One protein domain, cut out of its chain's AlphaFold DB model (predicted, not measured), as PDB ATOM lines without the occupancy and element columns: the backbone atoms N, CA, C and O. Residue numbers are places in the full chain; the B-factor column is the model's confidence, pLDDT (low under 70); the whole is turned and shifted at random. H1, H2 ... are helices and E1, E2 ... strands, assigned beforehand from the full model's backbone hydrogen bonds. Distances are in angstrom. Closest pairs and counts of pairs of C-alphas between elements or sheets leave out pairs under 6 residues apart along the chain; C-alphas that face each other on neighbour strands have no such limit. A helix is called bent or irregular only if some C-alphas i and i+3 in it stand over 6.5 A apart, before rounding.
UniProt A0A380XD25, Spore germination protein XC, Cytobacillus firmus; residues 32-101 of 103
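What this domain is: This is residues 32 to 101 of the 103 residues of the protein "Spore germination protein XC" of Cytobacillus firmus (UniProt A0A380XD25). A long, bent hairpin of E2 and E3 is joined near one end by short E1, making a twisted three-stranded sheet with H1 across one face; the other end reaches on as an arm. The 70 printed residues run E1, E2, E3, H1, mostly strand; E1 - E2 - E3 is a meander, each strand the antiparallel neighbour of the one before. The whole is loose, radius of gyration of the C-alphas 15.8 A, spanning 50 by 26 by 19 A.

How they stand to each other: Start at E1, residues 37 to 43; in its hairpin with E2, residues 46 to 65, find N 39 and O 51 2.8 A apart. E2, bending 79 degrees at residue 49, forms a hairpin with E3, residues 68 to 84: N 61 and O 72, 2.9 A. H1, residues 90 to 99, is on the sheet, height 8.9 A, over E1 and E2; its closest C-alpha pair with E1 is Asn 96 and Ile 41, 6.7 A. In H1 every O i to N i+4 pair is within hydrogen-bond range.

Where its parts are: Find C-alpha 37 at (41.252, -43.006, 132.900), where E1 begins. E2 runs 44.3 A, E3 45.0 A. H1 ends at C-alpha 99, (55.424, -47.696, 129.475).

The domain as a whole: Uncut, with tight links; residues 35 and 101 have pLDDT under 70.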
ATOM      1  N   GLU A  32      43.672 -38.096 143.274       73.94
ATOM      2  CA  GLU A  32      42.946 -39.234 143.860       73.94
ATOM      3  C   GLU A  32      41.462 -39.271 143.457       73.94
ATOM      4  O   GLU A  32      40.826 -40.324 143.529       73.94
ATOM      5  N   LYS A  33      40.895 -38.143 143.002       73.94
ATOM      6  CA  LYS A  33      39.511 -38.062 142.509       73.94
ATOM      7  C   LYS A  33      39.365 -38.521 141.064       73.94
ATOM      8  O   LYS A  33      38.242 -38.545 140.558       73.94
ATOM      9  N   THR A  34      40.453 -38.892 140.392       70.62
ATOM     10  CA  THR A  34      40.397 -39.445 139.038       70.62
ATOM     11  C   THR A  34      39.569 -40.729 139.042       70.62
ATOM     12  O   THR A  34      40.003 -41.781 139.515       70.62
ATOM     13  N   VAL A  35      38.345 -40.629 138.519       66.56
ATOM     14  CA  VAL A  35      37.353 -41.709 138.577       66.56
ATOM     15  C   VAL A  35      37.690 -42.812 137.575       66.56
ATOM     16  O   VAL A  35      37.719 -43.984 137.942       66.56
ATOM     17  N   ARG A  36      37.958 -42.444 136.313       83.31
ATOM     18  CA  ARG A  36      38.266 -43.369 135.214       83.31
ATOM     19  C   ARG A  36      39.187 -42.726 134.193       83.31
ATOM     20  O   ARG A  36      38.899 -41.647 133.682       83.31
ATOM     21  N   SER A  37      40.242 -43.446 133.846       85.25
ATOM     22  CA  SER A  37      41.252 -43.006 132.900       85.25
ATOM     23  C   SER A  37      41.436 -44.053 131.803       85.25
ATOM     24  O   SER A  37      42.096 -45.061 132.056       85.25
ATOM     25  N   PRO A  38      40.864 -43.860 130.597       87.00
ATOM     26  CA  PRO A  38      41.096 -44.783 129.497       87.00
ATOM     27  C   PRO A  38      42.540 -44.669 128.997       87.00
ATOM     28  O   PRO A  38      43.136 -43.583 129.011       87.00
ATOM     29  N   LEU A  39      43.073 -45.803 128.554       87.75
ATOM     30  CA  LEU A  39      44.373 -45.968 127.926       87.75
ATOM     31  C   LEU A  39      44.235 -46.957 126.767       87.75
ATOM     32  O   LEU A  39      43.733 -48.067 126.944       87.75
ATOM     33  N   TRP A  40      44.719 -46.567 125.593       90.38
ATOM     34  CA  TRP A  40      44.788 -47.447 124.433       90.38
ATOM     35  C   TRP A  40      46.183 -48.048 124.313       90.38
ATOM     36  O   TRP A  40      47.185 -47.335 124.358       90.38
ATOM     37  N   ILE A  41      46.247 -49.366 124.136       90.38
ATOM     38  CA  ILE A  41      47.455 -50.040 123.670       90.38
ATOM     39  C   ILE A  41      47.369 -50.117 122.153       90.38
ATOM     40  O   ILE A  41      46.412 -50.670 121.607       90.38
ATOM     41  N   VAL A  42      48.381 -49.550 121.501       89.06
ATOM     42  CA  VAL A  42      48.506 -49.470 120.045       89.06
ATOM     43  C   VAL A  42      49.653 -50.375 119.599       89.06
ATOM     44  O   VAL A  42      50.729 -50.363 120.198       89.06
ATOM     45  N   GLU A  43      49.412 -51.174 118.565       88.00
ATOM     46  CA  GLU A  43      50.403 -52.006 117.878       88.00
ATOM     47  C   GLU A  43      50.255 -51.756 116.374       88.00
ATOM     48  O   GLU A  43      49.135 -51.776 115.870       88.00
ATOM     49  N   ASP A  44      51.360 -51.485 115.674       88.44
ATOM     50  CA  ASP A  44      51.367 -51.181 114.233       88.44
ATOM     51  C   ASP A  44      50.358 -50.074 113.842       88.44
ATOM     52  O   ASP A  44      49.589 -50.213 112.892       88.44
ATOM     53  N   ASP A  45      50.322 -48.993 114.632       88.19
ATOM     54  CA  ASP A  45      49.390 -47.857 114.505       88.19
ATOM     55  C   ASP A  45      47.892 -48.213 114.608       88.19
ATOM     56  O   ASP A  45      47.027 -47.382 114.325       88.19
ATOM     57  N   GLN A  46      47.562 -49.424 115.066       91.50
ATOM     58  CA  GLN A  46      46.190 -49.870 115.302       91.50
ATOM     59  C   GLN A  46      45.915 -50.078 116.798       91.50
ATOM     60  O   GLN A  46      46.724 -50.697 117.500       91.50
ATOM     61  N   PRO A  47      44.777 -49.595 117.330       92.19
ATOM     62  CA  PRO A  47      44.378 -49.905 118.696       92.19
ATOM     63  C   PRO A  47      44.068 -51.402 118.809       92.19
ATOM     64  O   PRO A  47      43.296 -51.947 118.024       92.19
ATOM     65  N   ILE A  48      44.658 -52.069 119.800       95.38
ATOM     66  CA  ILE A  48      44.466 -53.511 120.015       95.38
ATOM     67  C   ILE A  48      43.749 -53.831 121.325       95.38
ATOM     68  O   ILE A  48      43.020 -54.821 121.390       95.38
ATOM     69  N   VAL A  49      43.916 -52.999 122.359       94.81
ATOM     70  CA  VAL A  49      43.266 -53.162 123.668       94.81
ATOM     71  C   VAL A  49      42.966 -51.800 124.288       94.81
ATOM     72  O   VAL A  49      43.817 -50.910 124.283       94.81
ATOM     73  N   SER A  50      41.773 -51.665 124.863       93.31
ATOM     74  CA  SER A  50      41.380 -50.565 125.743       93.31
ATOM     75  C   SER A  50      41.500 -51.000 127.200       93.31
ATOM     76  O   SER A  50      40.885 -51.987 127.612       93.31
ATOM     77  N   ILE A  51      42.254 -50.248 127.994       92.50
ATOM     78  CA  ILE A  51      42.377 -50.428 129.441       92.50
ATOM     79  C   ILE A  51      41.763 -49.217 130.125       92.50
ATOM     80  O   ILE A  51      41.934 -48.082 129.685       92.50
ATOM     81  N   VAL A  52      41.070 -49.446 131.232       91.19
ATOM     82  CA  VAL A  52      40.619 -48.388 132.131       91.19
ATOM     83  C   VAL A  52      41.408 -48.490 133.426       91.19
ATOM     84  O   VAL A  52      41.467 -49.547 134.054       91.19
ATOM     85  N   LEU A  53      42.030 -47.375 133.798       88.69
ATOM     86  CA  LEU A  53      42.745 -47.190 135.053       88.69
ATOM     87  C   LEU A  53      41.852 -46.409 136.020       88.69
ATOM     88  O   LEU A  53      41.288 -45.374 135.657       88.69
ATOM     89  N   GLU A  54      41.705 -46.906 137.242       88.12
ATOM     90  CA  GLU A  54      40.808 -46.356 138.260       88.12
ATOM     91  C   GLU A  54      41.476 -46.308 139.633       88.12
ATOM     92  O   GLU A  54      42.413 -47.060 139.921       88.12
ATOM     93  N   LYS A  55      40.917 -45.467 140.512       87.06
ATOM     94  CA  LYS A  55      41.233 -45.411 141.948       87.06
ATOM     95  C   LYS A  55      42.743 -45.310 142.224       87.06
ATOM     96  O   LYS A  55      43.286 -46.186 142.908       87.06
ATOM     97  N   PRO A  56      43.430 -44.277 141.696       89.75
ATOM     98  CA  PRO A  56      44.832 -44.066 142.016       89.75
ATOM     99  C   PRO A  56      44.999 -43.871 143.525       89.75
ATOM    100  O   PRO A  56      44.282 -43.098 144.157       89.75
ATOM    101  N   LYS A  57      45.959 -44.590 144.100       90.12
ATOM    102  CA  LYS A  57      46.456 -44.395 145.459       90.12
ATOM    103  C   LYS A  57      47.859 -43.831 145.359       90.12
ATOM    104  O   LYS A  57      48.735 -44.477 144.780       90.12
ATOM    105  N   ILE A  58      48.061 -42.644 145.922       90.25
ATOM    106  CA  ILE A  58      49.299 -41.889 145.762       90.25
ATOM    107  C   ILE A  58      49.999 -41.812 147.114       90.25
ATOM    108  O   ILE A  58      49.417 -41.415 148.120       90.25
ATOM    109  N   LYS A  59      51.280 -42.176 147.146       92.00
ATOM    110  CA  LYS A  59      52.140 -41.993 148.314       92.00
ATOM    111  C   LYS A  59      53.367 -41.191 147.912       92.00
ATOM    112  O   LYS A  59      54.211 -41.678 147.167       92.00
ATOM    113  N   ILE A  60      53.481 -39.983 148.455       92.88
ATOM    114  CA  ILE A  60      54.625 -39.092 148.247       92.88
ATOM    115  C   ILE A  60      55.476 -39.109 149.513       92.88
ATOM    116  O   ILE A  60      54.997 -38.760 150.590       92.88
ATOM    117  N   THR A  61      56.732 -39.532 149.394       95.69
ATOM    118  CA  THR A  61      57.688 -39.560 150.508       95.69
ATOM    119  C   THR A  61      58.870 -38.646 150.181       95.69
ATOM    120  O   THR A  61      59.646 -38.987 149.287       95.69
ATOM    121  N   PRO A  62      59.021 -37.492 150.857       94.25
ATOM    122  CA  PRO A  62      60.210 -36.666 150.704       94.25
ATOM    123  C   PRO A  62      61.408 -37.345 151.382       94.25
ATOM    124  O   PRO A  62      61.299 -37.854 152.497       94.25
ATOM    125  N   VAL A  63      62.554 -37.338 150.713       95.31
ATOM    126  CA  VAL A  63      63.831 -37.860 151.201       95.31
ATOM    127  C   VAL A  63      64.874 -36.767 151.040       95.31
ATOM    128  O   VAL A  63      65.034 -36.217 149.955       95.31
ATOM    129  N   ILE A  64      65.580 -36.440 152.119       93.94
ATOM    130  CA  ILE A  64      66.678 -35.474 152.072       93.94
ATOM    131  C   ILE A  64      67.956 -36.236 151.733       93.94
ATOM    132  O   ILE A  64      68.332 -37.165 152.446       93.94
ATOM    133  N   HIS A  65      68.621 -35.840 150.656       91.12
ATOM    134  CA  HIS A  65      69.893 -36.403 150.227       91.12
ATOM    135  C   HIS A  65      70.839 -35.265 149.846       91.12
ATOM    136  O   HIS A  65      70.556 -34.523 148.911       91.12
ATOM    137  N   ASN A  66      71.949 -35.114 150.579       85.88
ATOM    138  CA  ASN A  66      72.951 -34.061 150.363       85.88
ATOM    139  C   ASN A  66      72.325 -32.664 150.178       85.88
ATOM    140  O   ASN A  66      72.552 -32.010 149.166       85.88
ATOM    141  N   GLU A  67      71.488 -32.247 151.136       91.75
ATOM    142  CA  GLU A  67      70.783 -30.947 151.147       91.75
ATOM    143  C   GLU A  67      69.717 -30.758 150.048       91.75
ATOM    144  O   GLU A  67      69.038 -29.734 150.014       91.75
ATOM    145  N   GLN A  68      69.496 -31.761 149.195       92.88
ATOM    146  CA  GLN A  68      68.428 -31.764 148.199       92.88
ATOM    147  C   GLN A  68      67.235 -32.588 148.681       92.88
ATOM    148  O   GLN A  68      67.392 -33.663 149.263       92.88
ATOM    149  N   VAL A  69      66.024 -32.096 148.415       92.75
ATOM    150  CA  VAL A  69      64.790 -32.851 148.653       92.75
ATOM    151  C   VAL A  69      64.452 -33.643 147.394       92.75
ATOM    152  O   VAL A  69      64.166 -33.069 146.346       92.75
ATOM    153  N   ILE A  70      64.464 -34.966 147.511       94.25
ATOM    154  CA  ILE A  70      64.023 -35.911 146.486       94.25
ATOM    155  C   ILE A  70      62.631 -36.405 146.869       94.25
ATOM    156  O   ILE A  70      62.396 -36.792 148.012       94.25
ATOM    157  N   TYR A  71      61.696 -36.416 145.924       91.25
ATOM    158  CA  TYR A  71      60.350 -36.932 146.158       91.25
ATOM    159  C   TYR A  71      60.212 -38.330 145.566       91.25
ATOM    160  O   TYR A  71      60.191 -38.501 144.350       91.25
ATOM    161  N   ASN A  72      60.060 -39.327 146.432       93.25
ATOM    162  CA  ASN A  72      59.673 -40.666 146.013       93.25
ATOM    163  C   ASN A  72      58.152 -40.713 145.879       93.25
ATOM    164  O   ASN A  72      57.436 -40.685 146.883       93.25
ATOM    165  N   ILE A  73      57.667 -40.766 144.641       90.25
ATOM    166  CA  ILE A  73      56.240 -40.838 144.322       90.25
ATOM    167  C   ILE A  73      55.912 -42.281 143.943       90.25
ATOM    168  O   ILE A  73      56.400 -42.798 142.942       90.25
ATOM    169  N   ASN A  74      55.096 -42.938 144.762       91.62
ATOM    170  CA  ASN A  74      54.556 -44.261 144.479       91.62
ATOM    171  C   ASN A  74      53.077 -44.124 144.112       91.62
ATOM    172  O   ASN A  74      52.308 -43.506 144.852       91.62
ATOM    173  N   ILE A  75      52.704 -44.697 142.971       88.44
ATOM    174  CA  ILE A  75      51.349 -44.647 142.431       88.44
ATOM    175  C   ILE A  75      50.888 -46.082 142.216       88.44
ATOM    176  O   ILE A  75      51.531 -46.849 141.503       88.44
ATOM    177  N   VAL A  76      49.756 -46.431 142.820       90.31
ATOM    178  CA  VAL A  76      49.094 -47.720 142.619       90.31
ATOM    179  C   VAL A  76      47.718 -47.464 142.032       90.31
ATOM    180  O   VAL A  76      46.921 -46.745 142.624       90.31
ATOM    181  N   VAL A  77      47.421 -48.071 140.887       88.56
ATOM    182  CA  VAL A  77      46.126 -47.966 140.201       88.56
ATOM    183  C   VAL A  77      45.491 -49.342 140.054       88.56
ATOM    184  O   VAL A  77      46.186 -50.355 140.005       88.56
ATOM    185  N   GLN A  78      44.164 -49.386 139.969       90.25
ATOM    186  CA  GLN A  78      43.444 -50.579 139.527       90.25
ATOM    187  C   GLN A  78      43.276 -50.512 138.013       90.25
ATOM    188  O   GLN A  78      42.807 -49.501 137.497       90.25
ATOM    189  N   ALA A  79      43.658 -51.575 137.312       89.69
ATOM    190  CA  ALA A  79      43.522 -51.673 135.865       89.69
ATOM    191  C   ALA A  79      42.491 -52.743 135.497       89.69
ATOM    192  O   ALA A  79      42.493 -53.834 136.066       89.69
ATOM    193  N   GLY A  80      41.633 -52.433 134.529       91.00
ATOM    194  CA  GLY A  80      40.694 -53.380 133.934       91.00
ATOM    195  C   GLY A  80      40.718 -53.281 132.414       91.00
ATOM    196  O   GLY A  80      40.813 -52.186 131.863       91.00
ATOM    197  N   ILE A  81      40.618 -54.420 131.729       93.06
ATOM    198  CA  ILE A  81      40.416 -54.436 130.276       93.06
ATOM    199  C   ILE A  81      38.969 -54.028 130.012       93.06
ATOM    200  O   ILE A  81      38.044 -54.684 130.487       93.06
ATOM    201  N   ASN A  82      38.781 -52.946 129.264       93.00
ATOM    202  CA  ASN A  82      37.463 -52.493 128.831       93.00
ATOM    203  C   ASN A  82      37.068 -53.126 127.493       93.00
ATOM    204  O   ASN A  82      35.926 -53.533 127.318       93.00
ATOM    205  N   GLU A  83      38.020 -53.254 126.566       93.19
ATOM    206  CA  GLU A  83      37.799 -53.871 125.257       93.19
ATOM    207  C   GLU A  83      39.085 -54.521 124.741       93.19
ATOM    208  O   GLU A  83      40.176 -53.981 124.931       93.19
ATOM    209  N   LYS A  84      38.963 -55.668 124.066       94.06
ATOM    210  CA  LYS A  84      40.077 -56.378 123.430       94.06
ATOM    211  C   LYS A  84      39.744 -56.634 121.960       94.06
ATOM    212  O   LYS A  84      38.891 -57.463 121.665       94.06
ATOM    213  N   LEU A  85      40.429 -55.929 121.062       94.19
ATOM    214  CA  LEU A  85      40.247 -56.020 119.607       94.19
ATOM    215  C   LEU A  85      41.153 -57.090 118.982       94.19
ATOM    216  O   LEU A  85      40.794 -57.710 117.985       94.19
ATOM    217  N   LYS A  86      42.322 -57.327 119.588       93.81
ATOM    218  CA  LYS A  86      43.289 -58.352 119.177       93.81
ATOM    219  C   LYS A  86      43.862 -59.058 120.399       93.81
ATOM    220  O   LYS A  86      43.966 -58.471 121.477       93.81
ATOM    221  N   GLU A  87      44.249 -60.319 120.228       92.25
ATOM    222  CA  GLU A  87      44.938 -61.050 121.285       92.25
ATOM    223  C   GLU A  87      46.335 -60.499 121.575       92.25
ATOM    224  O   GLU A  87      47.096 -60.153 120.672       92.25
ATOM    225  N   ILE A  88      46.672 -60.458 122.863       92.00
ATOM    226  CA  ILE A  88      47.959 -60.009 123.388       92.00
ATOM    227  C   ILE A  88      48.283 -60.807 124.651       92.00
ATOM    228  O   ILE A  88      47.415 -61.061 125.483       92.00
ATOM    229  N   SER A  89      49.546 -61.202 124.814       92.75
ATOM    230  CA  SER A  89      49.994 -61.852 126.048       92.75
ATOM    231  C   SER A  89      49.907 -60.887 127.232       92.75
ATOM    232  O   SER A  89      50.299 -59.726 127.096       92.75
ATOM    233  N   GLU A  90      49.532 -61.388 128.403       89.81
ATOM    234  CA  GLU A  90      49.454 -60.612 129.646       89.81
ATOM    235  C   GLU A  90      50.745 -59.832 129.953       89.81
ATOM    236  O   GLU A  90      50.696 -58.635 130.219       89.81
ATOM    237  N   ASN A  91      51.919 -60.451 129.790       91.50
ATOM    238  CA  ASN A  91      53.207 -59.776 130.003       91.50
ATOM    239  C   ASN A  91      53.381 -58.533 129.113       91.50
ATOM    240  O   ASN A  91      53.840 -57.487 129.570       91.50
ATOM    241  N   LYS A  92      52.990 -58.633 127.836       90.56
ATOM    242  CA  LYS A  92      53.049 -57.515 126.881       90.56
ATOM    243  C   LYS A  92      52.004 -56.446 127.213       90.56
ATOM    244  O   LYS A  92      52.286 -55.261 127.063       90.56
ATOM    245  N   LEU A  93      50.832 -56.852 127.706       90.56
ATOM    246  CA  LEU A  93      49.792 -55.942 128.190       90.56
ATOM    247  C   LEU A  93      50.300 -55.094 129.365       90.56
ATOM    248  O   LEU A  93      50.201 -53.867 129.323       90.56
ATOM    249  N   ILE A  94      50.892 -55.737 130.376       89.62
ATOM    250  CA  ILE A  94      51.444 -55.076 131.568       89.62
ATOM    251  C   ILE A  94      52.569 -54.117 131.168       89.62
ATOM    252  O   ILE A  94      52.498 -52.929 131.477       89.62
ATOM    253  N   ALA A  95      53.550 -54.592 130.395       89.50
ATOM    254  CA  ALA A  95      54.689 -53.777 129.974       89.50
ATOM    255  C   ALA A  95      54.263 -52.527 129.177       89.50
ATOM    256  O   ALA A  95      54.778 -51.432 129.411       89.50
ATOM    257  N   ASN A  96      53.298 -52.666 128.261       87.88
ATOM    258  CA  ASN A  96      52.782 -51.537 127.481       87.88
ATOM    259  C   ASN A  96      51.980 -50.554 128.343       87.88
ATOM    260  O   ASN A  96      52.077 -49.342 128.145       87.88
ATOM    261  N   THR A  97      51.219 -51.062 129.316       86.25
ATOM    262  CA  THR A  97      50.468 -50.229 130.263       86.25
ATOM    263  C   THR A  97      51.416 -49.384 131.104       86.25
ATOM    264  O   THR A  97      51.211 -48.182 131.238       86.25
ATOM    265  N   GLU A  98      52.489 -49.967 131.634       83.38
ATOM    266  CA  GLU A  98      53.471 -49.225 132.430       83.38
ATOM    267  C   GLU A  98      54.250 -48.210 131.589       83.38
ATOM    268  O   GLU A  98      54.452 -47.079 132.025       83.38
ATOM    269  N   LYS A  99      54.662 -48.581 130.368       80.88
ATOM    270  CA  LYS A  99      55.424 -47.696 129.475       80.88
ATOM    271  C   LYS A  99      54.651 -46.429 129.117       80.88
ATOM    272  O   LYS A  99      55.221 -45.348 129.199       80.88
ATOM    273  N   ASN A 100      53.372 -46.551 128.764       70.94
ATOM    274  CA  ASN A 100      52.542 -45.398 128.393       70.94
ATOM    275  C   ASN A 100      52.258 -44.441 129.563       70.94
ATOM    276  O   ASN A 100      51.771 -43.336 129.342       70.94
ATOM    277  N   ASN A 101      52.558 -44.858 130.797       61.81
ATOM    278  CA  ASN A 101      52.369 -44.061 132.006       61.81
ATOM    279  C   ASN A 101      53.678 -43.488 132.571       61.81
ATOM    280  O   ASN A 101      53.642 -42.779 133.578       61.81
TER     281      ASN A 101